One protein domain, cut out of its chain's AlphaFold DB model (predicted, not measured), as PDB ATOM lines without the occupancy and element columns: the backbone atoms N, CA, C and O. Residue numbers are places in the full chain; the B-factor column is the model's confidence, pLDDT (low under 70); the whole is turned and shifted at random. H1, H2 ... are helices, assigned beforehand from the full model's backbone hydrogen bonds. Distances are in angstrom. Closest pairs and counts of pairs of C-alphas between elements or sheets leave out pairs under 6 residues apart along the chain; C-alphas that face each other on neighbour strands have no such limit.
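What this domain is: This is residues 431 to 620 of the 950 residues of a protein of Actinobacteria bacterium (UniProt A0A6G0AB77). Short H7 stands in the middle of a cluster of mostly crossed helices, with H2 and H3 on one side, about perpendicular to it, and the hairpin of H5 and H6 on another. From H6, H9 runs to a smaller group at one end, where H8, H10 and H1 follow one another in contact; H1 lies at that end of the longest axis and H4 toward the opposite one. The printed part has 190 residues with ten named helices, H1 to H10 in order, and no named strand; its class is all helix. It is compact, with a radius of gyration of the C-alphas of 16.6 A and spans of 54 by 40 by 29 A.

How they stand to each other: H1, residues 431 to 440, touches residues 615 to 619 alone of H10, residues 609 to 620, about perpendicular at 87 degrees; the closest C-alphas, of Phe 437 and Phe 615, are 6.7 A apart. H2, residues 446 to 461, touches the hub H7, residues 541 to 551, with residues 455 to 459 alone, about perpendicular at 89 degrees; the closest C-alphas, of Ala 459 and Ala 551, are 5.1 A apart. H3, residues 472 to 480, touches H7 too, with C-alphas 479 and 543 closest at 6.1 A. H4, residues 491 to 498, is close to H3 but not clearly touching, with C-alphas 476 and 494 closest at 7.4 A. H5, residues 502 to 517, and H6, residues 522 to 530, form a helical hairpin at a shallow tilt of 24 degrees, opposite ways; C-alphas 515 and 525 are closest at 5.3 A. H5 only just touches H7, with 3 pairs of C-alphas within 8 A, the closest being 516 and 548 at 6.3 A. H9, residues 586 to 601, touches H6 with residues 586 to 591 alone, C-alphas 523 and 587 being closest at 3.9 A. Residues 593 to 597 alone of H9 touch H8, residues 568 to 574, with C-alphas 572 and 597 closest at 6.3 A. H8 only just touches H10, with 3 pairs of C-alphas within 8 A, the closest being 571 and 616 at 6.6 A. In H1 to H10 every O i to N i+4 pair is within hydrogen-bond range.

Where its parts are: H1 begins at C-alpha 431, (-18.472, -1.823, -54.342). From first to last C-alpha, H2 is 23.2 A long, H5 22.1 A and H9 22.3 A; H10 is 16.5 A and H7 15.4 A. H7 begins at C-alpha 541, (-31.333, -24.948, -37.656), and H10 ends at C-alpha 620, (-15.318, -11.820, -41.596).

The domain as a whole: The two C-alphas farthest apart, of Asp 432 and Thr 501, are 53.8 A apart. The printed part has no cut. The links H7 to H8, 16 residues, and H8 to H9, 11 residues, are long. The mean pLDDT of the printed part is 81.3; 16 residues are under 70, among them 488 to 489, 491 to 492 and 532 to 535.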
ATOM      1  N   ALA A 431     -19.064  -1.588 -53.027       83.62
ATOM      2  CA  ALA A 431     -18.472  -1.823 -54.342       83.62
ATOM      3  C   ALA A 431     -16.942  -1.951 -54.247       83.62
ATOM      4  O   ALA A 431     -16.359  -2.885 -54.808       83.62
ATOM      5  N   ASP A 432     -16.304  -1.087 -53.453       82.69
ATOM      6  CA  ASP A 432     -14.863  -1.127 -53.190       82.69
ATOM      7  C   ASP A 432     -14.447  -2.397 -52.439       82.69
ATOM      8  O   ASP A 432     -13.476  -3.059 -52.820       82.69
ATOM      9  N   LEU A 433     -15.206  -2.783 -51.406       86.12
ATOM     10  CA  LEU A 433     -14.968  -4.019 -50.654       86.12
ATOM     11  C   LEU A 433     -15.069  -5.255 -51.554       86.12
ATOM     12  O   LEU A 433     -14.274  -6.183 -51.421       86.12
ATOM     13  N   ILE A 434     -16.016  -5.277 -52.489       86.25
ATOM     14  CA  ILE A 434     -16.195  -6.398 -53.419       86.25
ATOM     15  C   ILE A 434     -15.097  -6.417 -54.487       86.25
ATOM     16  O   ILE A 434     -14.590  -7.487 -54.832       86.25
ATOM     17  N   ALA A 435     -14.671  -5.255 -54.984       83.12
ATOM     18  CA  ALA A 435     -13.519  -5.160 -55.877       83.12
ATOM     19  C   ALA A 435     -12.216  -5.593 -55.180       83.12
ATOM     20  O   ALA A 435     -11.335  -6.190 -55.800       83.12
ATOM     21  N   GLU A 436     -12.067  -5.310 -53.887       83.75
ATOM     22  CA  GLU A 436     -10.968  -5.817 -53.066       83.75
ATOM     23  C   GLU A 436     -11.065  -7.334 -52.862       83.75
ATOM     24  O   GLU A 436     -10.070  -8.023 -53.075       83.75
ATOM     25  N   PHE A 437     -12.251  -7.870 -52.557       86.56
ATOM     26  CA  PHE A 437     -12.490  -9.314 -52.464       86.56
ATOM     27  C   PHE A 437     -12.045 -10.040 -53.733       86.56
ATOM     28  O   PHE A 437     -11.217 -10.941 -53.651       86.56
ATOM     29  N   LYS A 438     -12.521  -9.604 -54.906       82.94
ATOM     30  CA  LYS A 438     -12.187 -10.234 -56.195       82.94
ATOM     31  C   LYS A 438     -10.694 -10.141 -56.538       82.94
ATOM     32  O   LYS A 438     -10.181 -10.992 -57.260       82.94
ATOM     33  N   ARG A 439      -9.981  -9.130 -56.019       81.50
ATOM     34  CA  ARG A 439      -8.517  -9.009 -56.153       81.50
ATOM     35  C   ARG A 439      -7.762  -9.910 -55.176       81.50
ATOM     36  O   ARG A 439      -6.785 -10.535 -55.573       81.50
ATOM     37  N   ALA A 440      -8.192  -9.957 -53.917       75.06
ATOM     38  CA  ALA A 440      -7.554 -10.741 -52.860       75.06
ATOM     39  C   ALA A 440      -7.790 -12.248 -53.035       75.06
ATOM     40  O   ALA A 440      -6.900 -13.056 -52.780       75.06
ATOM     41  N   LYS A 441      -8.985 -12.619 -53.496       75.25
ATOM     42  CA  LYS A 441      -9.399 -13.979 -53.819       75.25
ATOM     43  C   LYS A 441     -10.009 -13.974 -55.227       75.25
ATOM     44  O   LYS A 441     -11.167 -13.582 -55.373       75.25
ATOM     45  N   PRO A 442      -9.258 -14.400 -56.260       77.19
ATOM     46  CA  PRO A 442      -9.810 -14.574 -57.599       77.19
ATOM     47  C   PRO A 442     -11.016 -15.515 -57.523       77.19
ATOM     48  O   PRO A 442     -10.876 -16.643 -57.062       77.19
ATOM     49  N   TYR A 443     -12.195 -15.027 -57.902       83.12
ATOM     50  CA  TYR A 443     -13.459 -15.755 -57.802       83.12
ATOM     51  C   TYR A 443     -14.246 -15.616 -59.119       83.12
ATOM     52  O   TYR A 443     -14.318 -14.495 -59.640       83.12
ATOM     53  N   PRO A 444     -14.881 -16.692 -59.622       80.38
ATOM     54  CA  PRO A 444     -14.870 -18.052 -59.065       80.38
ATOM     55  C   PRO A 444     -13.542 -18.792 -59.315       80.38
ATOM     56  O   PRO A 444     -12.827 -18.504 -60.272       80.38
ATOM     57  N   THR A 445     -13.204 -19.737 -58.433       82.00
ATOM     58  CA  THR A 445     -12.144 -20.740 -58.653       82.00
ATOM     59  C   THR A 445     -12.735 -22.078 -59.115       82.00
ATOM     60  O   THR A 445     -13.924 -22.320 -58.923       82.00
ATOM     61  N   GLU A 446     -11.906 -23.003 -59.623       74.75
ATOM     62  CA  GLU A 446     -12.341 -24.381 -59.948       74.75
ATOM     63  C   GLU A 446     -13.011 -25.086 -58.750       74.75
ATOM     64  O   GLU A 446     -13.962 -25.849 -58.910       74.75
ATOM     65  N   ALA A 447     -12.556 -24.806 -57.522       69.94
ATOM     66  CA  ALA A 447     -13.165 -25.350 -56.311       69.94
ATOM     67  C   ALA A 447     -14.554 -24.745 -56.032       69.94
ATOM     68  O   ALA A 447     -15.457 -25.452 -55.583       69.94
ATOM     69  N   ASP A 448     -14.749 -23.453 -56.315       81.50
ATOM     70  CA  ASP A 448     -16.053 -22.795 -56.180       81.50
ATOM     71  C   ASP A 448     -17.060 -23.344 -57.198       81.50
ATOM     72  O   ASP A 448     -18.214 -23.602 -56.854       81.50
ATOM     73  N   GLU A 449     -16.615 -23.585 -58.432       80.44
ATOM     74  CA  GLU A 449     -17.428 -24.223 -59.470       80.44
ATOM     75  C   GLU A 449     -17.808 -25.658 -59.087       80.44
ATOM     76  O   GLU A 449     -18.969 -26.045 -59.245       80.44
ATOM     77  N   ALA A 450     -16.876 -26.420 -58.502       71.94
ATOM     78  CA  ALA A 450     -17.150 -27.757 -57.983       71.94
ATOM     79  C   ALA A 450     -18.209 -27.735 -56.867       71.94
ATOM     80  O   ALA A 450     -19.129 -28.545 -56.887       71.94
ATOM     81  N   HIS A 451     -18.156 -26.773 -55.939       82.25
ATOM     82  CA  HIS A 451     -19.190 -26.626 -54.909       82.25
ATOM     83  C   HIS A 451     -20.575 -26.323 -55.488       82.25
ATOM     84  O   HIS A 451     -21.576 -26.847 -54.995       82.25
ATOM     85  N   GLN A 452     -20.645 -25.487 -56.524       83.00
ATOM     86  CA  GLN A 452     -21.905 -25.207 -57.207       83.00
ATOM     87  C   GLN A 452     -22.415 -26.417 -58.002       83.00
ATOM     88  O   GLN A 452     -23.625 -26.633 -58.056       83.00
ATOM     89  N   ALA A 453     -21.518 -27.216 -58.587       73.31
ATOM     90  CA  ALA A 453     -21.865 -28.474 -59.244       73.31
ATOM     91  C   ALA A 453     -22.403 -29.506 -58.248       73.31
ATOM     92  O   ALA A 453     -23.500 -30.018 -58.452       73.31
ATOM     93  N   ASP A 454     -21.710 -29.717 -57.127       76.88
ATOM     94  CA  ASP A 454     -22.165 -30.618 -56.064       76.88
ATOM     95  C   ASP A 454     -23.538 -30.202 -55.532       76.88
ATOM     96  O   ASP A 454     -24.381 -31.048 -55.244       76.88
ATOM     97  N   ARG A 455     -23.794 -28.892 -55.413       92.06
ATOM     98  CA  ARG A 455     -25.114 -28.389 -55.026       92.06
ATOM     99  C   ARG A 455     -26.196 -28.788 -56.013       92.06
ATOM    100  O   ARG A 455     -27.271 -29.153 -55.560       92.06
ATOM    101  N   ARG A 456     -25.944 -28.712 -57.325       83.94
ATOM    102  CA  ARG A 456     -26.925 -29.135 -58.340       83.94
ATOM    103  C   ARG A 456     -27.261 -30.618 -58.182       83.94
ATOM    104  O   ARG A 456     -28.434 -30.943 -58.066       83.94
ATOM    105  N   THR A 457     -26.254 -31.472 -58.014       77.06
ATOM    106  CA  THR A 457     -26.462 -32.906 -57.751       77.06
ATOM    107  C   THR A 457     -27.217 -33.165 -56.442       77.06
ATOM    108  O   THR A 457     -28.124 -33.986 -56.396       77.06
ATOM    109  N   MET A 458     -26.900 -32.442 -55.362       87.62
ATOM    110  CA  MET A 458     -27.659 -32.560 -54.109       87.62
ATOM    111  C   MET A 458     -29.102 -32.044 -54.248       87.62
ATOM    112  O   MET A 458     -29.992 -32.555 -53.575       87.62
ATOM    113  N   ALA A 459     -29.350 -31.042 -55.094       82.75
ATOM    114  CA  ALA A 459     -30.686 -30.499 -55.332       82.75
ATOM    115  C   ALA A 459     -31.581 -31.479 -56.105       82.75
ATOM    116  O   ALA A 459     -32.762 -31.573 -55.785       82.75
ATOM    117  N   GLU A 460     -31.018 -32.248 -57.044       78.94
ATOM    118  CA  GLU A 460     -31.725 -33.338 -57.738       78.94
ATOM    119  C   GLU A 460     -32.275 -34.360 -56.734       78.94
ATOM    120  O   GLU A 460     -33.454 -34.698 -56.776       78.94
ATOM    121  N   LEU A 461     -31.459 -34.763 -55.755       77.31
ATOM    122  CA  LEU A 461     -31.881 -35.670 -54.681       77.31
ATOM    123  C   LEU A 461     -32.998 -35.065 -53.811       77.31
ATOM    124  O   LEU A 461     -33.886 -35.771 -53.342       77.31
ATOM    125  N   LEU A 462     -32.973 -33.750 -53.585       84.75
ATOM    126  CA  LEU A 462     -33.975 -33.047 -52.780       84.75
ATOM    127  C   LEU A 462     -35.246 -32.674 -53.556       84.75
ATOM    128  O   LEU A 462     -36.129 -32.033 -52.977       84.75
ATOM    129  N   ALA A 463     -35.371 -33.062 -54.828       78.75
ATOM    130  CA  ALA A 463     -36.561 -32.802 -55.628       78.75
ATOM    131  C   ALA A 463     -37.823 -33.450 -55.008       78.75
ATOM    132  O   ALA A 463     -37.724 -34.467 -54.314       78.75
ATOM    133  N   PRO A 464     -39.035 -32.902 -55.249       74.75
ATOM    134  CA  PRO A 464     -40.263 -33.330 -54.568       74.75
ATOM    135  C   PRO A 464     -40.588 -34.826 -54.672       74.75
ATOM    136  O   PRO A 464     -41.205 -35.383 -53.761       74.75
ATOM    137  N   ASP A 465     -40.216 -35.454 -55.786       72.44
ATOM    138  CA  ASP A 465     -40.478 -36.871 -56.052       72.44
ATOM    139  C   ASP A 465     -39.310 -37.773 -55.631       72.44
ATOM    140  O   ASP A 465     -39.530 -38.936 -55.297       72.44
ATOM    141  N   GLU A 466     -38.092 -37.228 -55.586       74.00
ATOM    142  CA  GLU A 466     -36.875 -37.955 -55.211       74.00
ATOM    143  C   GLU A 466     -36.730 -38.062 -53.691       74.00
ATOM    144  O   GLU A 466     -36.340 -39.104 -53.171       74.00
ATOM    145  N   ILE A 467     -37.150 -37.038 -52.943       78.56
ATOM    146  CA  ILE A 467     -36.992 -37.005 -51.482       78.56
ATOM    147  C   ILE A 467     -37.735 -38.135 -50.751       78.56
ATOM    148  O   ILE A 467     -37.318 -38.538 -49.672       78.56
ATOM    149  N   GLU A 468     -38.821 -38.661 -51.324       68.94
ATOM    150  CA  GLU A 468     -39.583 -39.782 -50.746       68.94
ATOM    151  C   GLU A 468     -38.958 -41.152 -51.038       68.94
ATOM    152  O   GLU A 468     -39.312 -42.139 -50.394       68.94
ATOM    153  N   ILE A 469     -38.061 -41.233 -52.023       63.56
ATOM    154  CA  ILE A 469     -37.370 -42.470 -52.415       63.56
ATOM    155  C   ILE A 469     -35.864 -42.423 -52.136       63.56
ATOM    156  O   ILE A 469     -35.183 -43.425 -52.354       63.56
ATOM    157  N   MET A 470     -35.373 -41.289 -51.636       74.94
ATOM    158  CA  MET A 470     -33.996 -41.064 -51.226       74.94
ATOM    159  C   MET A 470     -33.571 -42.073 -50.154       74.94
ATOM    160  O   MET A 470     -34.252 -42.289 -49.149       74.94
ATOM    161  N   GLY A 471     -32.395 -42.660 -50.347       71.38
ATOM    162  CA  GLY A 471     -31.755 -43.514 -49.363       71.38
ATOM    163  C   GLY A 471     -31.212 -42.718 -48.177       71.38
ATOM    164  O   GLY A 471     -30.787 -41.567 -48.285       71.38
ATOM    165  N   ILE A 472     -31.150 -43.354 -47.009       79.06
ATOM    166  CA  ILE A 472     -30.716 -42.654 -45.799       79.06
ATOM    167  C   ILE A 472     -29.257 -42.185 -45.852       79.06
ATOM    168  O   ILE A 472     -28.913 -41.138 -45.305       79.06
ATOM    169  N   ASP A 473     -28.399 -42.929 -46.550       72.25
ATOM    170  CA  ASP A 473     -26.999 -42.559 -46.739       72.25
ATOM    171  C   ASP A 473     -26.834 -41.361 -47.685       72.25
ATOM    172  O   ASP A 473     -25.891 -40.588 -47.521       72.25
ATOM    173  N   GLU A 474     -27.777 -41.137 -48.602       77.69
ATOM    174  CA  GLU A 474     -27.798 -39.963 -49.481       77.69
ATOM    175  C   GLU A 474     -28.181 -38.713 -48.686       77.69
ATOM    176  O   GLU A 474     -27.456 -37.715 -48.721       77.69
ATOM    177  N   LEU A 475     -29.233 -38.798 -47.861       85.50
ATOM    178  CA  LEU A 475     -29.610 -37.717 -46.946       85.50
ATOM    179  C   LEU A 475     -28.444 -37.362 -46.010       85.50
ATOM    180  O   LEU A 475     -28.096 -36.188 -45.844       85.50
ATOM    181  N   ARG A 476     -27.791 -38.384 -45.439       81.25
ATOM    182  CA  ARG A 476     -26.574 -38.228 -44.625       81.25
ATOM    183  C   ARG A 476     -25.436 -37.607 -45.415       81.25
ATOM    184  O   ARG A 476     -24.714 -36.780 -44.855       81.25
ATOM    185  N   GLY A 477     -25.268 -37.994 -46.673       75.19
ATOM    186  CA  GLY A 477     -24.297 -37.424 -47.595       75.19
ATOM    187  C   GLY A 477     -24.496 -35.921 -47.754       75.19
ATOM    188  O   GLY A 477     -23.525 -35.178 -47.678       75.19
ATOM    189  N   ILE A 478     -25.739 -35.447 -47.848       83.69
ATOM    190  CA  ILE A 478     -26.052 -34.020 -47.999       83.69
ATOM    191  C   ILE A 478     -25.696 -33.230 -46.733       83.69
ATOM    192  O   ILE A 478     -24.931 -32.259 -46.789       83.69
ATOM    193  N   TYR A 479     -26.223 -33.626 -45.569       83.19
ATOM    194  CA  TYR A 479     -26.059 -32.817 -44.356       83.19
ATOM    195  C   TYR A 479     -24.720 -33.029 -43.629       83.19
ATOM    196  O   TYR A 479     -24.333 -32.168 -42.845       83.19
ATOM    197  N   ASN A 480     -23.986 -34.125 -43.865       76.12
ATOM    198  CA  ASN A 480     -22.625 -34.302 -43.323       76.12
ATOM    199  C   ASN A 480     -21.529 -33.801 -44.272       76.12
ATOM    200  O   ASN A 480     -20.370 -33.699 -43.877       76.12
ATOM    201  N   SER A 481     -21.872 -33.520 -45.528       78.44
ATOM    202  CA  SER A 481     -20.927 -33.014 -46.515       78.44
ATOM    203  C   SER A 481     -20.470 -31.594 -46.182       78.44
ATOM    204  O   SER A 481     -21.250 -30.757 -45.727       78.44
ATOM    205  N   ASN A 482     -19.209 -31.292 -46.491       69.88
ATOM    206  CA  ASN A 482     -18.689 -29.922 -46.501       69.88
ATOM    207  C   ASN A 482     -18.967 -29.203 -47.833       69.88
ATOM    208  O   ASN A 482     -18.663 -28.018 -47.976       69.88
ATOM    209  N   ARG A 483     -19.532 -29.905 -48.826       78.94
ATOM    210  CA  ARG A 483     -19.900 -29.325 -50.116       78.94
ATOM    211  C   ARG A 483     -21.067 -28.365 -49.931       78.94
ATOM    212  O   ARG A 483     -22.035 -28.675 -49.233       78.94
ATOM    213  N   TYR A 484     -20.925 -27.202 -50.562       83.94
ATOM    214  CA  TYR A 484     -21.862 -26.093 -50.486       83.94
ATOM    215  C   TYR A 484     -22.123 -25.637 -49.043       83.94
ATOM    216  O   TYR A 484     -23.256 -25.419 -48.652       83.94
ATOM    217  N   GLY A 485     -21.074 -25.521 -48.222       74.19
ATOM    218  CA  GLY A 485     -21.161 -25.044 -46.837       74.19
ATOM    219  C   GLY A 485     -21.398 -26.165 -45.819       74.19
ATOM    220  O   GLY A 485     -22.143 -27.114 -46.060       74.19
ATOM    221  N   ASN A 486     -20.766 -26.052 -44.650       73.38
ATOM    222  CA  ASN A 486     -20.804 -27.064 -43.591       73.38
ATOM    223  C   ASN A 486     -21.815 -26.665 -42.492       73.38
ATOM    224  O   ASN A 486     -21.668 -25.585 -41.917       73.38
ATOM    225  N   PRO A 487     -22.812 -27.505 -42.153       71.62
ATOM    226  CA  PRO A 487     -23.746 -27.229 -41.058       71.62
ATOM    227  C   PRO A 487     -23.168 -27.562 -39.666       71.62
ATOM    228  O   PRO A 487     -23.857 -27.417 -38.658       71.62
ATOM    229  N   GLY A 488     -21.915 -28.018 -39.590       64.00
ATOM    230  CA  GLY A 488     -21.249 -28.473 -38.373       64.00
ATOM    231  C   GLY A 488     -21.500 -29.957 -38.068       64.00
ATOM    232  O   GLY A 488     -22.214 -30.633 -38.809       64.00
ATOM    233  N   PRO A 489     -20.921 -30.499 -36.979       64.56
ATOM    234  CA  PRO A 489     -21.038 -31.917 -36.640       64.56
ATOM    235  C   PRO A 489     -22.480 -32.325 -36.299       64.56
ATOM    236  O   PRO A 489     -23.051 -31.837 -35.328       64.56
ATOM    237  N   GLN A 490     -23.042 -33.290 -37.034       76.06
ATOM    238  CA  GLN A 490     -24.426 -33.759 -36.858       76.06
ATOM    239  C   GLN A 490     -24.510 -35.092 -36.093       76.06
ATOM    240  O   GLN A 490     -25.198 -36.025 -36.500       76.06
ATOM    241  N   SER A 491     -23.775 -35.231 -34.983       59.09
ATOM    242  CA  SER A 491     -23.669 -36.503 -34.239       59.09
ATOM    243  C   SER A 491     -25.008 -36.994 -33.677       59.09
ATOM    244  O   SER A 491     -25.302 -38.190 -33.735       59.09
ATOM    245  N   VAL A 492     -25.836 -36.074 -33.172       63.34
ATOM    246  CA  VAL A 492     -27.163 -36.389 -32.626       63.34
ATOM    247  C   VAL A 492     -28.114 -36.803 -33.746       63.34
ATOM    248  O   VAL A 492     -28.716 -37.865 -33.636       63.34
ATOM    249  N   LEU A 493     -28.177 -36.039 -34.843       78.81
ATOM    250  CA  LEU A 493     -29.031 -36.368 -35.989       78.81
ATOM    251  C   LEU A 493     -28.633 -37.699 -36.625       78.81
ATOM    252  O   LEU A 493     -29.493 -38.530 -36.875       78.81
ATOM    253  N   ASN A 494     -27.333 -37.946 -36.814       72.81
ATOM    254  CA  ASN A 494     -26.832 -39.221 -37.333       72.81
ATOM    255  C   ASN A 494     -27.238 -40.408 -36.454       72.81
ATOM    256  O   ASN A 494     -27.516 -41.481 -36.976       72.81
ATOM    257  N   THR A 495     -27.267 -40.222 -35.134       70.00
ATOM    258  CA  THR A 495     -27.717 -41.262 -34.200       70.00
ATOM    259  C   THR A 495     -29.224 -41.468 -34.321       70.00
ATOM    260  O   THR A 495     -29.666 -42.597 -34.480       70.00
ATOM    261  N   THR A 496     -30.002 -40.383 -34.328       74.94
ATOM    262  CA  THR A 496     -31.461 -40.425 -34.489       74.94
ATOM    263  C   THR A 496     -31.879 -41.081 -35.798       74.94
ATOM    264  O   THR A 496     -32.759 -41.923 -35.787       74.94
ATOM    265  N   VAL A 497     -31.214 -40.751 -36.901       76.62
ATOM    266  CA  VAL A 497     -31.470 -41.322 -38.223       76.62
ATOM    267  C   VAL A 497     -31.080 -42.802 -38.299       76.62
ATOM    268  O   VAL A 497     -31.807 -43.597 -38.881       76.62
ATOM    269  N   ARG A 498     -29.939 -43.191 -37.721       77.62
ATOM    270  CA  ARG A 498     -29.479 -44.589 -37.727       77.62
ATOM    271  C   ARG A 498     -30.387 -45.496 -36.897       77.62
ATOM    272  O   ARG A 498     -30.601 -46.642 -37.274       77.62
ATOM    273  N   ASP A 499     -30.854 -44.993 -35.758       76.94
ATOM    274  CA  ASP A 499     -31.650 -45.759 -34.799       76.94
ATOM    275  C   ASP A 499     -33.165 -45.652 -35.089       76.94
ATOM    276  O   ASP A 499     -33.962 -46.264 -34.380       76.94
ATOM    277  N   ALA A 500     -33.558 -44.885 -36.115       73.06
ATOM    278  CA  ALA A 500     -34.947 -44.695 -36.513       73.06
ATOM    279  C   ALA A 500     -35.547 -45.969 -37.120       73.06
ATOM    280  O   ALA A 500     -34.940 -46.663 -37.938       73.06
ATOM    281  N   THR A 501     -36.788 -46.244 -36.743       77.00
ATOM    282  CA  THR A 501     -37.642 -47.231 -37.400       77.00
ATOM    283  C   THR A 501     -38.014 -46.779 -38.815       77.00
ATOM    284  O   THR A 501     -37.897 -45.606 -39.171       77.00
ATOM    285  N   ALA A 502     -38.511 -47.706 -39.637       67.44
ATOM    286  CA  ALA A 502     -38.970 -47.374 -40.986       67.44
ATOM    287  C   ALA A 502     -40.077 -46.299 -40.989       67.44
ATOM    288  O   ALA A 502     -40.059 -45.419 -41.841       67.44
ATOM    289  N   GLU A 503     -40.988 -46.336 -40.011       72.56
ATOM    290  CA  GLU A 503     -42.068 -45.348 -39.859       72.56
ATOM    291  C   GLU A 503     -41.525 -43.961 -39.471       72.56
ATOM    292  O   GLU A 503     -41.957 -42.945 -40.009       72.56
ATOM    293  N   GLU A 504     -40.516 -43.908 -38.596       79.69
ATOM    294  CA  GLU A 504     -39.847 -42.655 -38.216       79.69
ATOM    295  C   GLU A 504     -39.023 -42.055 -39.367       79.69
ATOM    296  O   GLU A 504     -38.958 -40.832 -39.506       79.69
ATOM    297  N   LEU A 505     -38.409 -42.892 -40.212       79.12
ATOM    298  CA  LEU A 505     -37.709 -42.438 -41.417       79.12
ATOM    299  C   LEU A 505     -38.685 -41.895 -42.464       79.12
ATOM    300  O   LEU A 505     -38.435 -40.835 -43.034       79.12
ATOM    301  N   GLU A 506     -39.808 -42.576 -42.690       78.56
ATOM    302  CA  GLU A 506     -40.857 -42.108 -43.602       78.56
ATOM    303  C   GLU A 506     -41.456 -40.774 -43.125       78.56
ATOM    304  O   GLU A 506     -41.607 -39.837 -43.913       78.56
ATOM    305  N   ASP A 507     -41.707 -40.637 -41.819       83.94
ATOM    306  CA  ASP A 507     -42.134 -39.374 -41.216       83.94
ATOM    307  C   ASP A 507     -41.093 -38.258 -41.401       83.94
ATOM    308  O   ASP A 507     -41.455 -37.137 -41.769       83.94
ATOM    309  N   LEU A 508     -39.803 -38.556 -41.209       88.69
ATOM    310  CA  LEU A 508     -38.715 -37.609 -41.460       88.69
ATOM    311  C   LEU A 508     -38.711 -37.140 -42.922       88.69
ATOM    312  O   LEU A 508     -38.727 -35.934 -43.159       88.69
ATOM    313  N   PHE A 509     -38.722 -38.049 -43.899       88.19
ATOM    314  CA  PHE A 509     -38.709 -37.673 -45.319       88.19
ATOM    315  C   PHE A 509     -39.952 -36.875 -45.717       88.19
ATOM    316  O   PHE A 509     -39.840 -35.869 -46.421       88.19
ATOM    317  N   ARG A 510     -41.125 -37.232 -45.183       86.94
ATOM    318  CA  ARG A 510     -42.353 -36.447 -45.348       86.94
ATOM    319  C   ARG A 510     -42.199 -35.031 -44.790       86.94
ATOM    320  O   ARG A 510     -42.540 -34.068 -45.475       86.94
ATOM    321  N   LYS A 511     -41.661 -34.881 -43.577       90.19
ATOM    322  CA  LYS A 511     -41.392 -33.573 -42.955       90.19
ATOM    323  C   LYS A 511     -40.386 -32.752 -43.760       90.19
ATOM    324  O   LYS A 511     -40.595 -31.556 -43.938       90.19
ATOM    325  N   LEU A 512     -39.337 -33.375 -44.296       92.25
ATOM    326  CA  LEU A 512     -38.375 -32.703 -45.172       92.25
ATOM    327  C   LEU A 512     -39.014 -32.272 -46.501       92.25
ATOM    328  O   LEU A 512     -38.768 -31.160 -46.963       92.25
ATOM    329  N   LYS A 513     -39.893 -33.092 -47.086       87.38
ATOM    330  CA  LYS A 513     -40.668 -32.709 -48.273       87.38
ATOM    331  C   LYS A 513     -41.570 -31.513 -47.989       87.38
ATOM    332  O   LYS A 513     -41.602 -30.583 -48.790       87.38
ATOM    333  N   VAL A 514     -42.261 -31.503 -46.846       87.12
ATOM    334  CA  VAL A 514     -43.064 -30.349 -46.418       87.12
ATOM    335  C   VAL A 514     -42.176 -29.124 -46.217       87.12
ATOM    336  O   VAL A 514     -42.502 -28.070 -46.754       87.12
ATOM    337  N   LEU A 515     -41.031 -29.255 -45.540       91.38
ATOM    338  CA  LEU A 515     -40.076 -28.161 -45.352       91.38
ATOM    339  C   LEU A 515     -39.663 -27.534 -46.681       91.38
ATOM    340  O   LEU A 515     -39.667 -26.313 -46.796       91.38
ATOM    341  N   LEU A 516     -39.291 -28.343 -47.671       87.38
ATOM    342  CA  LEU A 516     -38.741 -27.841 -48.927       87.38
ATOM    343  C   LEU A 516     -39.833 -27.393 -49.902       87.38
ATOM    344  O   LEU A 516     -39.681 -26.358 -50.546       87.38
ATOM    345  N   TRP A 517     -40.961 -28.099 -49.965       85.94
ATOM    346  CA  TRP A 517     -41.933 -27.967 -51.060       85.94
ATOM    347  C   TRP A 517     -43.374 -27.697 -50.608       85.94
ATOM    348  O   TRP A 517     -44.266 -27.553 -51.446       85.94
ATOM    349  N   GLY A 518     -43.620 -27.603 -49.299       74.50
ATOM    350  CA  GLY A 518     -44.948 -27.395 -48.726       74.50
ATOM    351  C   GLY A 518     -45.633 -26.096 -49.167       74.50
ATOM    352  O   GLY A 518     -45.023 -25.175 -49.718       74.50
ATOM    353  N   ASP A 519     -46.949 -26.037 -48.950       68.44
ATOM    354  CA  ASP A 519     -47.799 -24.910 -49.360       68.44
ATOM    355  C   ASP A 519     -47.800 -23.734 -48.380       68.44
ATOM    356  O   ASP A 519     -48.146 -22.622 -48.776       68.44
ATOM    357  N   ALA A 520     -47.395 -23.966 -47.129       72.69
ATOM    358  CA  ALA A 520     -47.232 -22.917 -46.129       72.69
ATOM    359  C   ALA A 520     -46.033 -22.002 -46.448       72.69
ATOM    360  O   ALA A 520     -45.143 -22.354 -47.237       72.69
ATOM    361  N   SER A 521     -46.004 -20.824 -45.815       78.62
ATOM    362  CA  SER A 521     -44.857 -19.912 -45.901       78.62
ATOM    363  C   SER A 521     -43.570 -20.640 -45.480       78.62
ATOM    364  O   SER A 521     -43.621 -21.626 -44.737       78.62
ATOM    365  N   VAL A 522     -42.404 -20.239 -45.999       78.94
ATOM    366  CA  VAL A 522     -41.151 -20.907 -45.591       78.94
ATOM    367  C   VAL A 522     -40.868 -20.656 -44.111       78.94
ATOM    368  O   VAL A 522     -40.341 -21.538 -43.440       78.94
ATOM    369  N   GLU A 523     -41.254 -19.492 -43.593       86.62
ATOM    370  CA  GLU A 523     -41.179 -19.143 -42.180       86.62
ATOM    371  C   GLU A 523     -41.915 -20.171 -41.326       86.62
ATOM    372  O   GLU A 523     -41.296 -20.809 -40.475       86.62
ATOM    373  N   ASP A 524     -43.199 -20.392 -41.624       86.50
ATOM    374  CA  ASP A 524     -44.042 -21.320 -40.870       86.50
ATOM    375  C   ASP A 524     -43.509 -22.750 -40.974       86.50
ATOM    376  O   ASP A 524     -43.494 -23.476 -39.987       86.50
ATOM    377  N   ARG A 525     -43.007 -23.151 -42.149       90.19
ATOM    378  CA  ARG A 525     -42.404 -24.478 -42.353       90.19
ATOM    379  C   ARG A 525     -41.129 -24.684 -41.538       90.19
ATOM    380  O   ARG A 525     -40.908 -25.774 -41.013       90.19
ATOM    381  N   ILE A 526     -40.275 -23.662 -41.452       90.25
ATOM    382  CA  ILE A 526     -39.072 -23.699 -40.613       90.25
ATOM    383  C   ILE A 526     -39.482 -23.784 -39.142       90.25
ATOM    384  O   ILE A 526     -38.953 -24.622 -38.413       90.25
ATOM    385  N   ASP A 527     -40.419 -22.942 -38.707       90.00
ATOM    386  CA  ASP A 527     -40.871 -22.899 -37.317       90.00
ATOM    387  C   ASP A 527     -41.562 -24.195 -36.893       90.00
ATOM    388  O   ASP A 527     -41.273 -24.714 -35.817       90.00
ATOM    389  N   GLU A 528     -42.413 -24.761 -37.749       88.00
ATOM    390  CA  GLU A 528     -43.073 -26.045 -37.516       88.00
ATOM    391  C   GLU A 528     -42.036 -27.154 -37.319       88.00
ATOM    392  O   GLU A 528     -42.087 -27.876 -36.322       88.00
ATOM    393  N   LEU A 529     -41.042 -27.250 -38.205       88.31
ATOM    394  CA  LEU A 529     -40.015 -28.287 -38.117       88.31
ATOM    395  C   LEU A 529     -39.078 -28.110 -36.910       88.31
ATOM    396  O   LEU A 529     -38.566 -29.097 -36.375       88.31
ATOM    397  N   LEU A 530     -38.838 -26.868 -36.483       86.12
ATOM    398  CA  LEU A 530     -38.002 -26.547 -35.322       86.12
ATOM    399  C   LEU A 530     -38.779 -26.533 -33.992       86.12
ATOM    400  O   LEU A 530     -38.147 -26.446 -32.934       86.12
ATOM    401  N   SER A 531     -40.110 -26.644 -34.027       83.88
ATOM    402  CA  SER A 531     -40.977 -26.665 -32.844       83.88
ATOM    403  C   SER A 531     -40.771 -27.918 -31.989       83.88
ATOM    404  O   SER A 531     -40.587 -29.020 -32.501       83.88
ATOM    405  N   GLU A 532     -40.832 -27.780 -30.662       69.31
ATOM    406  CA  GLU A 532     -40.565 -28.885 -29.726       69.31
ATOM    407  C   GLU A 532     -41.526 -30.085 -29.884       69.31
ATOM    408  O   GLU A 532     -41.145 -31.206 -29.556       69.31
ATOM    409  N   ASP A 533     -42.722 -29.878 -30.444       58.44
ATOM    410  CA  ASP A 533     -43.737 -30.925 -30.628       58.44
ATOM    411  C   ASP A 533     -43.508 -31.800 -31.880       58.44
ATOM    412  O   ASP A 533     -44.002 -32.925 -31.950       58.44
ATOM    413  N   VAL A 534     -42.761 -31.303 -32.876       66.50
ATOM    414  CA  VAL A 534     -42.604 -31.940 -34.206       66.50
ATOM    415  C   VAL A 534     -41.135 -32.240 -34.549       66.50
ATOM    416  O   VAL A 534     -40.844 -33.054 -35.438       66.50
ATOM    417  N   LYS A 535     -40.205 -31.623 -33.816       69.62
ATOM    418  CA  LYS A 535     -38.756 -31.664 -34.028       69.62
ATOM    419  C   LYS A 535     -38.184 -33.072 -34.003       69.62
ATOM    420  O   LYS A 535     -38.246 -33.801 -33.013       69.62
ATOM    421  N   VAL A 536     -37.510 -33.415 -35.096       79.50
ATOM    422  CA  VAL A 536     -36.681 -34.618 -35.160       79.50
ATOM    423  C   VAL A 536     -35.428 -34.377 -34.326       79.50
ATOM    424  O   VAL A 536     -34.725 -33.376 -34.480       79.50
ATOM    425  N   LYS A 537     -35.139 -35.295 -33.406       78.44
ATOM    426  CA  LYS A 537     -34.004 -35.160 -32.492       78.44
ATOM    427  C   LYS A 537     -32.693 -34.999 -33.278       78.44
ATOM    428  O   LYS A 537     -32.352 -35.802 -34.136       78.44
ATOM    429  N   GLY A 538     -31.957 -33.929 -32.981       73.88
ATOM    430  CA  GLY A 538     -30.713 -33.586 -33.673       73.88
ATOM    431  C   GLY A 538     -30.881 -32.830 -34.995       73.88
ATOM    432  O   GLY A 538     -29.892 -32.281 -35.470       73.88
ATOM    433  N   LEU A 539     -32.091 -32.733 -35.557       84.62
ATOM    434  CA  LEU A 539     -32.364 -31.915 -36.739       84.62
ATOM    435  C   LEU A 539     -32.434 -30.442 -36.321       84.62
ATOM    436  O   LEU A 539     -33.464 -29.943 -35.879       84.62
ATOM    437  N   GLY A 540     -31.283 -29.777 -36.369       84.44
ATOM    438  CA  GLY A 540     -31.133 -28.382 -35.969       84.44
ATOM    439  C   GLY A 540     -31.235 -27.395 -37.129       84.44
ATOM    440  O   GLY A 540     -31.155 -27.764 -38.301       84.44
ATOM    441  N   GLU A 541     -31.316 -26.116 -36.764       87.06
ATOM    442  CA  GLU A 541     -31.333 -24.948 -37.656       87.06
ATOM    443  C   GLU A 541     -30.326 -25.075 -38.810       87.06
ATOM    444  O   GLU A 541     -30.691 -24.976 -39.978       87.06
ATOM    445  N   ALA A 542     -29.067 -25.402 -38.512       86.00
ATOM    446  CA  ALA A 542     -28.021 -25.456 -39.528       86.00
ATOM    447  C   ALA A 542     -28.298 -26.469 -40.657       86.00
ATOM    448  O   ALA A 542     -27.990 -26.197 -41.816       86.00
ATOM    449  N   VAL A 543     -28.901 -27.619 -40.335       91.00
ATOM    450  CA  VAL A 543     -29.248 -28.648 -41.326       91.00
ATOM    451  C   VAL A 543     -30.462 -28.218 -42.140       91.00
ATOM    452  O   VAL A 543     -30.422 -28.290 -43.364       91.00
ATOM    453  N   VAL A 544     -31.504 -27.712 -41.475       93.75
ATOM    454  CA  VAL A 544     -32.718 -27.189 -42.124       93.75
ATOM    455  C   VAL A 544     -32.356 -26.120 -43.155       93.75
ATOM    456  O   VAL A 544     -32.763 -26.195 -44.314       93.75
ATOM    457  N   LEU A 545     -31.518 -25.162 -42.756       94.31
ATOM    458  CA  LEU A 545     -31.104 -24.060 -43.616       94.31
ATOM    459  C   LEU A 545     -30.156 -24.513 -44.730       94.31
ATOM    460  O   LEU A 545     -30.194 -23.937 -45.815       94.31
ATOM    461  N   LYS A 546     -29.351 -25.559 -44.509       94.62
ATOM    462  CA  LYS A 546     -28.550 -26.171 -45.575       94.62
ATOM    463  C   LYS A 546     -29.415 -26.820 -46.648       94.62
ATOM    464  O   LYS A 546     -29.185 -26.573 -47.829       94.62
ATOM    465  N   LEU A 547     -30.414 -27.607 -46.256       95.38
ATOM    466  CA  LEU A 547     -31.336 -28.235 -47.207       95.38
ATOM    467  C   LEU A 547     -32.088 -27.171 -48.022       95.38
ATOM    468  O   LEU A 547     -32.171 -27.284 -49.243       95.38
ATOM    469  N   LEU A 548     -32.541 -26.095 -47.370       93.69
ATOM    470  CA  LEU A 548     -33.166 -24.954 -48.044       93.69
ATOM    471  C   LEU A 548     -32.200 -24.209 -48.981       93.69
ATOM    472  O   LEU A 548     -32.603 -23.854 -50.078       93.69
ATOM    473  N   ALA A 549     -30.933 -24.002 -48.608       92.69
ATOM    474  CA  ALA A 549     -29.933 -23.362 -49.477       92.69
ATOM    475  C   ALA A 549     -29.555 -24.199 -50.707       92.69
ATOM    476  O   ALA A 549     -29.173 -23.643 -51.737       92.69
ATOM    477  N   ILE A 550     -29.646 -25.526 -50.603       91.94
ATOM    478  CA  ILE A 550     -29.414 -26.440 -51.723       91.94
ATOM    479  C   ILE A 550     -30.621 -26.450 -52.664       91.94
ATOM    480  O   ILE A 550     -30.434 -26.304 -53.871       91.94
ATOM    481  N   ALA A 551     -31.832 -26.605 -52.119       86.25
ATOM    482  CA  ALA A 551     -33.062 -26.712 -52.904       86.25
ATOM    483  C   ALA A 551     -33.545 -25.363 -53.468       86.25
ATOM    484  O   ALA A 551     -34.073 -25.324 -54.571       86.25
ATOM    485  N   HIS A 552     -33.323 -24.266 -52.733       82.06
ATOM    486  CA  HIS A 552     -33.789 -22.906 -53.052       82.06
ATOM    487  C   HIS A 552     -32.628 -21.890 -53.003       82.06
ATOM    488  O   HIS A 552     -32.607 -20.991 -52.149       82.06
ATOM    489  N   PRO A 553     -31.604 -22.035 -53.871       80.25
ATOM    490  CA  PRO A 553     -30.396 -21.194 -53.876       80.25
ATOM    491  C   PRO A 553     -30.677 -19.728 -54.259       80.25
ATOM    492  O   PRO A 553     -29.911 -18.814 -53.954       80.25
ATOM    493  N   ASP A 554     -31.793 -19.485 -54.922       65.75
ATOM    494  CA  ASP A 554     -32.377 -18.188 -55.243       65.75
ATOM    495  C   ASP A 554     -32.976 -17.466 -54.026       65.75
ATOM    496  O   ASP A 554     -33.121 -16.248 -54.059       65.75
ATOM    497  N   ARG A 555     -33.241 -18.175 -52.922       70.00
ATOM    498  CA  ARG A 555     -33.799 -17.593 -51.688       70.00
ATOM    499  C   ARG A 555     -32.866 -17.677 -50.487       70.00
ATOM    500  O   ARG A 555     -32.832 -16.779 -49.649       70.00
ATOM    501  N   PHE A 556     -32.073 -18.740 -50.394       85.69
ATOM    502  CA  PHE A 556     -31.235 -19.023 -49.232       85.69
ATOM    503  C   PHE A 556     -29.750 -18.947 -49.584       85.69
ATOM    504  O   PHE A 556     -29.270 -19.619 -50.493       85.69
ATOM    505  N   ILE A 557     -29.004 -18.149 -48.818       88.81
ATOM    506  CA  ILE A 557     -27.539 -18.152 -48.882       88.81
ATOM    507  C   ILE A 557     -26.973 -19.291 -48.017       88.81
ATOM    508  O   ILE A 557     -27.564 -19.612 -46.978       88.81
ATOM    509  N   PRO A 558     -25.818 -19.885 -48.376       91.38
ATOM    510  CA  PRO A 558     -25.181 -20.959 -47.615       91.38
ATOM    511  C   PRO A 558     -24.442 -20.432 -46.368       91.38
ATOM    512  O   PRO A 558     -23.267 -20.708 -46.140       91.38
ATOM    513  N   VAL A 559     -25.160 -19.657 -45.551       88.62
ATOM    514  CA  VAL A 559     -24.780 -19.156 -44.226       88.62
ATOM    515  C   VAL A 559     -25.895 -19.566 -43.273       88.62
ATOM    516  O   VAL A 559     -26.963 -18.962 -43.258       88.62
ATOM    517  N   TYR A 560     -25.688 -20.647 -42.528       89.50
ATOM    518  CA  TYR A 560     -26.797 -21.349 -41.879       89.50
ATOM    519  C   TYR A 560     -27.241 -20.773 -40.535       89.50
ATOM    520  O   TYR A 560     -28.429 -20.474 -40.406       89.50
ATOM    521  N   PRO A 561     -26.349 -20.584 -39.546       86.19
ATOM    522  CA  PRO A 561     -26.774 -20.088 -38.248       86.19
ATOM    523  C   PRO A 561     -27.167 -18.608 -38.320       86.19
ATOM    524  O   PRO A 561     -26.531 -17.808 -39.013       86.19
ATOM    525  N   TYR A 562     -28.192 -18.209 -37.570       85.62
ATOM    526  CA  TYR A 562     -28.537 -16.794 -37.432       85.62
ATOM    527  C   TYR A 562     -27.521 -16.049 -36.550       85.62
ATOM    528  O   TYR A 562     -27.052 -14.970 -36.914       85.62
ATOM    529  N   ARG A 563     -27.140 -16.632 -35.406       81.06
ATOM    530  CA  ARG A 563     -26.201 -16.045 -34.427       81.06
ATOM    531  C   ARG A 563     -24.803 -16.672 -34.503       81.06
ATOM    532  O   ARG A 563     -24.595 -17.685 -35.160       81.06
ATOM    533  N   GLY A 564     -23.858 -16.074 -33.779       73.00
ATOM    534  CA  GLY A 564     -22.458 -16.501 -33.710       73.00
ATOM    535  C   GLY A 564     -21.547 -15.698 -34.636       73.00
ATOM    536  O   GLY A 564     -22.018 -14.924 -35.471       73.00
ATOM    537  N   ASP A 565     -20.238 -15.902 -34.495       66.06
ATOM    538  CA  ASP A 565     -19.208 -15.127 -35.207       66.06
ATOM    539  C   ASP A 565     -19.295 -15.260 -36.736       66.06
ATOM    540  O   ASP A 565     -18.825 -14.388 -37.463       66.06
ATOM    541  N   HIS A 566     -19.941 -16.328 -37.215       71.12
ATOM    542  CA  HIS A 566     -20.156 -16.658 -38.629       71.12
ATOM    543  C   HIS A 566     -21.646 -16.733 -38.991       71.12
ATOM    544  O   HIS A 566     -22.004 -17.367 -39.981       71.12
ATOM    545  N   GLY A 567     -22.515 -16.124 -38.179       83.06
ATOM    546  CA  GLY A 567     -23.963 -16.124 -38.383       83.06
ATOM    547  C   GLY A 567     -24.485 -14.942 -39.204       83.06
ATOM    548  O   GLY A 567     -23.813 -13.920 -39.368       83.06
ATOM    549  N   LYS A 568     -25.726 -15.057 -39.691       88.56
ATOM    550  CA  LYS A 568     -26.394 -14.023 -40.506       88.56
ATOM    551  C   LYS A 568     -26.485 -12.663 -39.810       88.56
ATOM    552  O   LYS A 568     -26.272 -11.650 -40.461       88.56
ATOM    553  N   ALA A 569     -26.729 -12.616 -38.500       87.62
ATOM    554  CA  ALA A 569     -26.785 -11.360 -37.746       87.62
ATOM    555  C   ALA A 569     -25.461 -10.579 -37.830       87.62
ATOM    556  O   ALA A 569     -25.455  -9.356 -37.968       87.62
ATOM    557  N   ARG A 570     -24.328 -11.295 -37.816       84.00
ATOM    558  CA  ARG A 570     -23.002 -10.699 -37.987       84.00
ATOM    559  C   ARG A 570     -22.801 -10.195 -39.411       84.00
ATOM    560  O   ARG A 570     -22.305  -9.088 -39.593       84.00
ATOM    561  N   LEU A 571     -23.218 -10.968 -40.417       87.56
ATOM    562  CA  LEU A 571     -23.195 -10.530 -41.815       87.56
ATOM    563  C   LEU A 571     -24.003  -9.244 -42.007       87.56
ATOM    564  O   LEU A 571     -23.486  -8.284 -42.565       87.56
ATOM    565  N   MET A 572     -25.234  -9.203 -41.494       90.06
ATOM    566  CA  MET A 572     -26.101  -8.026 -41.560       90.06
ATOM    567  C   MET A 572     -25.395  -6.790 -41.000       90.06
ATOM    568  O   MET A 572     -25.274  -5.788 -41.702       90.06
ATOM    569  N   GLN A 573     -24.811  -6.898 -39.805       87.56
ATOM    570  CA  GLN A 573     -24.045  -5.811 -39.196       87.56
ATOM    571  C   GLN A 573     -22.877  -5.347 -40.086       87.56
ATOM    572  O   GLN A 573     -22.683  -4.148 -40.281       87.56
ATOM    573  N   ARG A 574     -22.111  -6.284 -40.665       83.88
ATOM    574  CA  ARG A 574     -20.975  -5.981 -41.560       83.88
ATOM    575  C   ARG A 574     -21.404  -5.322 -42.871       83.88
ATOM    576  O   ARG A 574     -20.609  -4.609 -43.473       83.88
ATOM    577  N   LEU A 575     -22.639  -5.559 -43.300       86.06
ATOM    578  CA  LEU A 575     -23.241  -4.949 -44.482       86.06
ATOM    579  C   LEU A 575     -23.936  -3.608 -44.195       86.06
ATOM    580  O   LEU A 575     -24.479  -3.004 -45.123       86.06
ATOM    581  N   GLY A 576     -23.919  -3.141 -42.941       84.38
ATOM    582  CA  GLY A 576     -24.616  -1.925 -42.518       84.38
ATOM    583  C   GLY A 576     -26.135  -2.090 -42.425       84.38
ATOM    584  O   GLY A 576     -26.859  -1.113 -42.583       84.38
ATOM    585  N   LEU A 577     -26.618  -3.318 -42.217       86.19
ATOM    586  CA  LEU A 577     -28.029  -3.639 -42.006       86.19
ATOM    587  C   LEU A 577     -28.322  -3.769 -40.507       86.19
ATOM    588  O   LEU A 577     -27.500  -4.293 -39.749       86.19
ATOM    589  N   ASP A 578     -29.514  -3.341 -40.094       83.81
ATOM    590  CA  ASP A 578     -29.946  -3.452 -38.702       83.81
ATOM    591  C   ASP A 578     -30.191  -4.919 -38.303       83.81
ATOM    592  O   ASP A 578     -30.793  -5.678 -39.072       83.81
ATOM    593  N   PRO A 579     -29.756  -5.352 -37.105       76.44
ATOM    594  CA  PRO A 579     -30.064  -6.684 -36.602       76.44
ATOM    595  C   PRO A 579     -31.574  -6.841 -36.370       76.44
ATOM    596  O   PRO A 579     -32.249  -5.918 -35.917       76.44
ATOM    597  N   LEU A 580     -32.106  -8.032 -36.649       86.06
ATOM    598  CA  LEU A 580     -33.537  -8.298 -36.485       86.06
ATOM    599  C   LEU A 580     -33.921  -8.465 -35.012       86.06
ATOM    600  O   LEU A 580     -33.121  -8.938 -34.202       86.06
ATOM    601  N   SER A 581     -35.179  -8.131 -34.696       83.38
ATOM    602  CA  SER A 581     -35.750  -8.268 -33.353       83.38
ATOM    603  C   SER A 581     -35.670  -9.704 -32.837       83.38
ATOM    604  O   SER A 581     -35.954 -10.672 -33.550       83.38
ATOM    605  N   ASP A 582     -35.355  -9.839 -31.551       79.69
ATOM    606  CA  ASP A 582     -35.342 -11.126 -30.866       79.69
ATOM    607  C   ASP A 582     -36.744 -11.723 -30.673       79.69
ATOM    608  O   ASP A 582     -36.839 -12.935 -30.475       79.69
ATOM    609  N   GLU A 583     -37.805 -10.923 -30.806       82.94
ATOM    610  CA  GLU A 583     -39.209 -11.352 -30.704       82.94
ATOM    611  C   GLU A 583     -39.695 -12.159 -31.919       82.94
ATOM    612  O   GLU A 583     -40.708 -12.848 -31.833       82.94
ATOM    613  N   LEU A 584     -38.975 -12.096 -33.043       86.62
ATOM    614  CA  LEU A 584     -39.297 -12.867 -34.243       86.62
ATOM    615  C   LEU A 584     -39.041 -14.366 -34.034       86.62
ATOM    616  O   LEU A 584     -38.094 -14.764 -33.339       86.62
ATOM    617  N   SER A 585     -39.843 -15.195 -34.701       90.12
ATOM    618  CA  SER A 585     -39.636 -16.644 -34.748       90.12
ATOM    619  C   SER A 585     -38.330 -17.014 -35.471       90.12
ATOM    620  O   SER A 585     -37.670 -16.165 -36.084       90.12
ATOM    621  N   ALA A 586     -37.913 -18.280 -35.388       87.12
ATOM    622  CA  ALA A 586     -36.694 -18.732 -36.058       87.12
ATOM    623  C   ALA A 586     -36.850 -18.631 -37.585       87.12
ATOM    624  O   ALA A 586     -35.989 -18.059 -38.257       87.12
ATOM    625  N   GLY A 587     -37.981 -19.098 -38.115       86.62
ATOM    626  CA  GLY A 587     -38.355 -18.985 -39.521       86.62
ATOM    627  C   GLY A 587     -38.336 -17.540 -40.009       86.62
ATOM    628  O   GLY A 587     -37.632 -17.230 -40.973       86.62
ATOM    629  N   GLN A 588     -38.998 -16.631 -39.284       86.88
ATOM    630  CA  GLN A 588     -39.011 -15.200 -39.605       86.88
ATOM    631  C   GLN A 588     -37.607 -14.591 -39.614       86.88
ATOM    632  O   GLN A 588     -37.251 -13.889 -40.560       86.88
ATOM    633  N   LYS A 589     -36.777 -14.881 -38.602       89.62
ATOM    634  CA  LYS A 589     -35.388 -14.392 -38.555       89.62
ATOM    635  C   LYS A 589     -34.594 -14.860 -39.764       89.62
ATOM    636  O   LYS A 589     -33.868 -14.065 -40.359       89.62
ATOM    637  N   HIS A 590     -34.716 -16.125 -40.154       89.44
ATOM    638  CA  HIS A 590     -33.948 -16.662 -41.272       89.44
ATOM    639  C   HIS A 590     -34.378 -16.141 -42.630       89.44
ATOM    640  O   HIS A 590     -33.493 -15.875 -43.447       89.44
ATOM    641  N   VAL A 591     -35.683 -16.022 -42.868       84.69
ATOM    642  CA  VAL A 591     -36.204 -15.496 -44.132       84.69
ATOM    643  C   VAL A 591     -35.882 -14.010 -44.243       84.69
ATOM    644  O   VAL A 591     -35.174 -13.618 -45.163       84.69
ATOM    645  N   GLN A 592     -36.246 -13.202 -43.244       86.00
ATOM    646  CA  GLN A 592     -36.018 -11.755 -43.301       86.00
ATOM    647  C   GLN A 592     -34.528 -11.393 -43.381       86.00
ATOM    648  O   GLN A 592     -34.156 -10.460 -44.093       86.00
ATOM    649  N   SER A 593     -33.652 -12.128 -42.679       87.44
ATOM    650  CA  SER A 593     -32.207 -11.879 -42.770       87.44
ATOM    651  C   SER A 593     -31.653 -12.264 -44.136       87.44
ATOM    652  O   SER A 593     -30.855 -11.505 -44.681       87.44
ATOM    653  N   ASN A 594     -32.091 -13.388 -44.718       87.31
ATOM    654  CA  ASN A 594     -31.730 -13.749 -46.090       87.31
ATOM    655  C   ASN A 594     -32.150 -12.658 -47.068       87.31
ATOM    656  O   ASN A 594     -31.305 -12.180 -47.814       87.31
ATOM    657  N   ASP A 595     -33.411 -12.232 -47.033       80.44
ATOM    658  CA  ASP A 595     -33.939 -11.249 -47.980       80.44
ATOM    659  C   ASP A 595     -33.192  -9.918 -47.878       80.44
ATOM    660  O   ASP A 595     -32.839  -9.315 -48.891       80.44
ATOM    661  N   ALA A 596     -32.893  -9.468 -46.655       82.00
ATOM    662  CA  ALA A 596     -32.128  -8.248 -46.424       82.00
ATOM    663  C   ALA A 596     -30.683  -8.360 -46.942       82.00
ATOM    664  O   ALA A 596     -30.198  -7.453 -47.621       82.00
ATOM    665  N   ILE A 597     -30.003  -9.476 -46.655       87.62
ATOM    666  CA  ILE A 597     -28.629  -9.727 -47.112       87.62
ATOM    667  C   ILE A 597     -28.581  -9.829 -48.639       87.62
ATOM    668  O   ILE A 597     -27.739  -9.191 -49.271       87.62
ATOM    669  N   ARG A 598     -29.495 -10.591 -49.237       83.31
ATOM    670  CA  ARG A 598     -29.582 -10.776 -50.686       83.31
ATOM    671  C   ARG A 598     -29.877  -9.470 -51.396       83.31
ATOM    672  O   ARG A 598     -29.120  -9.089 -52.275       83.31
ATOM    673  N   ARG A 599     -30.865  -8.697 -50.933       81.62
ATOM    674  CA  ARG A 599     -31.151  -7.359 -51.479       81.62
ATOM    675  C   ARG A 599     -29.915  -6.456 -51.482       81.62
ATOM    676  O   ARG A 599     -29.763  -5.626 -52.371       81.62
ATOM    677  N   ARG A 600     -29.023  -6.623 -50.499       84.81
ATOM    678  CA  ARG A 600     -27.776  -5.862 -50.396       84.81
ATOM    679  C   ARG A 600     -26.650  -6.385 -51.301       84.81
ATOM    680  O   ARG A 600     -25.842  -5.572 -51.747       84.81
ATOM    681  N   LEU A 601     -26.574  -7.697 -51.544       86.69
ATOM    682  CA  LEU A 601     -25.463  -8.359 -52.246       86.69
ATOM    683  C   LEU A 601     -25.761  -8.776 -53.696       86.69
ATOM    684  O   LEU A 601     -24.831  -8.821 -54.501       86.69
ATOM    685  N   ASP A 602     -27.017  -9.052 -54.045       80.44
ATOM    686  CA  ASP A 602     -27.455  -9.498 -55.376       80.44
ATOM    687  C   ASP A 602     -26.990  -8.568 -56.514       80.44
ATOM    688  O   ASP A 602     -26.549  -9.097 -57.535       80.44
ATOM    689  N   PRO A 603     -26.961  -7.221 -56.369       81.62
ATOM    690  CA  PRO A 603     -26.427  -6.346 -57.418       81.62
ATOM    691  C   PRO A 603     -24.962  -6.626 -57.796       81.62
ATOM    692  O   PRO A 603     -24.524  -6.277 -58.891       81.62
ATOM    693  N   PHE A 604     -24.193  -7.254 -56.902       81.44
ATOM    694  CA  PHE A 604     -22.772  -7.547 -57.094       81.44
ATOM    695  C   PHE A 604     -22.470  -9.032 -57.350       81.44
ATOM    696  O   PHE A 604     -21.429  -9.356 -57.938       81.44
ATOM    697  N   PHE A 605     -23.370  -9.916 -56.913       80.50
ATOM    698  CA  PHE A 605     -23.323 -11.372 -57.078       80.50
ATOM    699  C   PHE A 605     -24.663 -11.891 -57.639       80.50
ATOM    700  O   PHE A 605     -25.377 -12.628 -56.946       80.50
ATOM    701  N   PRO A 606     -25.045 -11.490 -58.866       75.56
ATOM    702  CA  PRO A 606     -26.358 -11.804 -59.418       75.56
ATOM    703  C   PRO A 606     -26.508 -13.311 -59.631       75.56
ATOM    704  O   PRO A 606     -25.740 -13.923 -60.371       75.56
ATOM    705  N   GLY A 607     -27.500 -13.911 -58.966       72.00
ATOM    706  CA  GLY A 607     -27.765 -15.350 -59.054       72.00
ATOM    707  C   GLY A 607     -26.679 -16.240 -58.438       72.00
ATOM    708  O   GLY A 607     -26.682 -17.445 -58.681       72.00
ATOM    709  N   ASP A 608     -25.768 -15.675 -57.639       80.75
ATOM    710  CA  ASP A 608     -24.608 -16.384 -57.094       80.75
ATOM    711  C   ASP A 608     -24.573 -16.363 -55.551       80.75
ATOM    712  O   ASP A 608     -23.758 -15.672 -54.929       80.75
ATOM    713  N   PRO A 609     -25.449 -17.141 -54.886       84.81
ATOM    714  CA  PRO A 609     -25.473 -17.250 -53.426       84.81
ATOM    715  C   PRO A 609     -24.177 -17.846 -52.850       84.81
ATOM    716  O   PRO A 609     -23.823 -17.559 -51.703       84.81
ATOM    717  N   TRP A 610     -23.442 -18.658 -53.623       90.50
ATOM    718  CA  TRP A 610     -22.149 -19.188 -53.191       90.50
ATOM    719  C   TRP A 610     -21.110 -18.070 -53.117       90.50
ATOM    720  O   TRP A 610     -20.425 -17.941 -52.103       90.50
ATOM    721  N   GLY A 611     -21.037 -17.214 -54.138       86.44
ATOM    722  CA  GLY A 611     -20.202 -16.015 -54.142       86.44
ATOM    723  C   GLY A 611     -20.530 -15.063 -52.995       86.44
ATOM    724  O   GLY A 611     -19.613 -14.580 -52.331       86.44
ATOM    725  N   GLN A 612     -21.816 -14.884 -52.669       90.50
ATOM    726  CA  GLN A 612     -22.245 -14.095 -51.505       90.50
ATOM    727  C   GLN A 612     -21.704 -14.659 -50.184       90.50
ATOM    728  O   GLN A 612     -21.200 -13.908 -49.345       90.50
ATOM    729  N   ALA A 613     -21.739 -15.982 -50.004       89.38
ATOM    730  CA  ALA A 613     -21.163 -16.624 -48.825       89.38
ATOM    731  C   ALA A 613     -19.628 -16.544 -48.804       89.38
ATOM    732  O   ALA A 613     -19.044 -16.270 -47.757       89.38
ATOM    733  N   GLN A 614     -18.954 -16.718 -49.946       89.38
ATOM    734  CA  GLN A 614     -17.498 -16.558 -50.034       89.38
ATOM    735  C   GLN A 614     -17.060 -15.129 -49.704       89.38
ATOM    736  O   GLN A 614     -16.091 -14.937 -48.966       89.38
ATOM    737  N   PHE A 615     -17.806 -14.137 -50.193       90.00
ATOM    738  CA  PHE A 615     -17.612 -12.741 -49.835       90.00
ATOM    739  C   PHE A 615     -17.814 -12.518 -48.338       90.00
ATOM    740  O   PHE A 615     -16.977 -11.879 -47.710       90.00
ATOM    741  N   PHE A 616     -18.863 -13.086 -47.738       86.62
ATOM    742  CA  PHE A 616     -19.081 -13.008 -46.294       86.62
ATOM    743  C   PHE A 616     -17.922 -13.598 -45.486       86.62
ATOM    744  O   PHE A 616     -17.412 -12.937 -44.581       86.62
ATOM    745  N   TYR A 617     -17.474 -14.816 -45.803       81.12
ATOM    746  CA  TYR A 617     -16.372 -15.452 -45.077       81.12
ATOM    747  C   TYR A 617     -15.066 -14.668 -45.222       81.12
ATOM    748  O   TYR A 617     -14.333 -14.503 -44.244       81.12
ATOM    749  N   TRP A 618     -14.805 -14.119 -46.409       85.50
ATOM    750  CA  TRP A 618     -13.699 -13.191 -46.610       85.50
ATOM    751  C   TRP A 618     -13.884 -11.902 -45.797       85.50
ATOM    752  O   TRP A 618     -12.962 -11.472 -45.108       85.50
ATOM    753  N   LEU A 619     -15.078 -11.315 -45.788       81.94
ATOM    754  CA  LEU A 619     -15.379 -10.093 -45.049       81.94
ATOM    755  C   LEU A 619     -15.222 -10.291 -43.536       81.94
ATOM    756  O   LEU A 619     -14.763  -9.379 -42.855       81.94
ATOM    757  N   LEU A 620     -15.551 -11.467 -43.001       70.75
ATOM    758  CA  LEU A 620     -15.318 -11.820 -41.596       70.75
ATOM    759  C   LEU A 620     -13.863 -12.143 -41.267       70.75
ATOM    760  O   LEU A 620     -13.463 -12.019 -40.113       70.75
TER     761      LEU A 620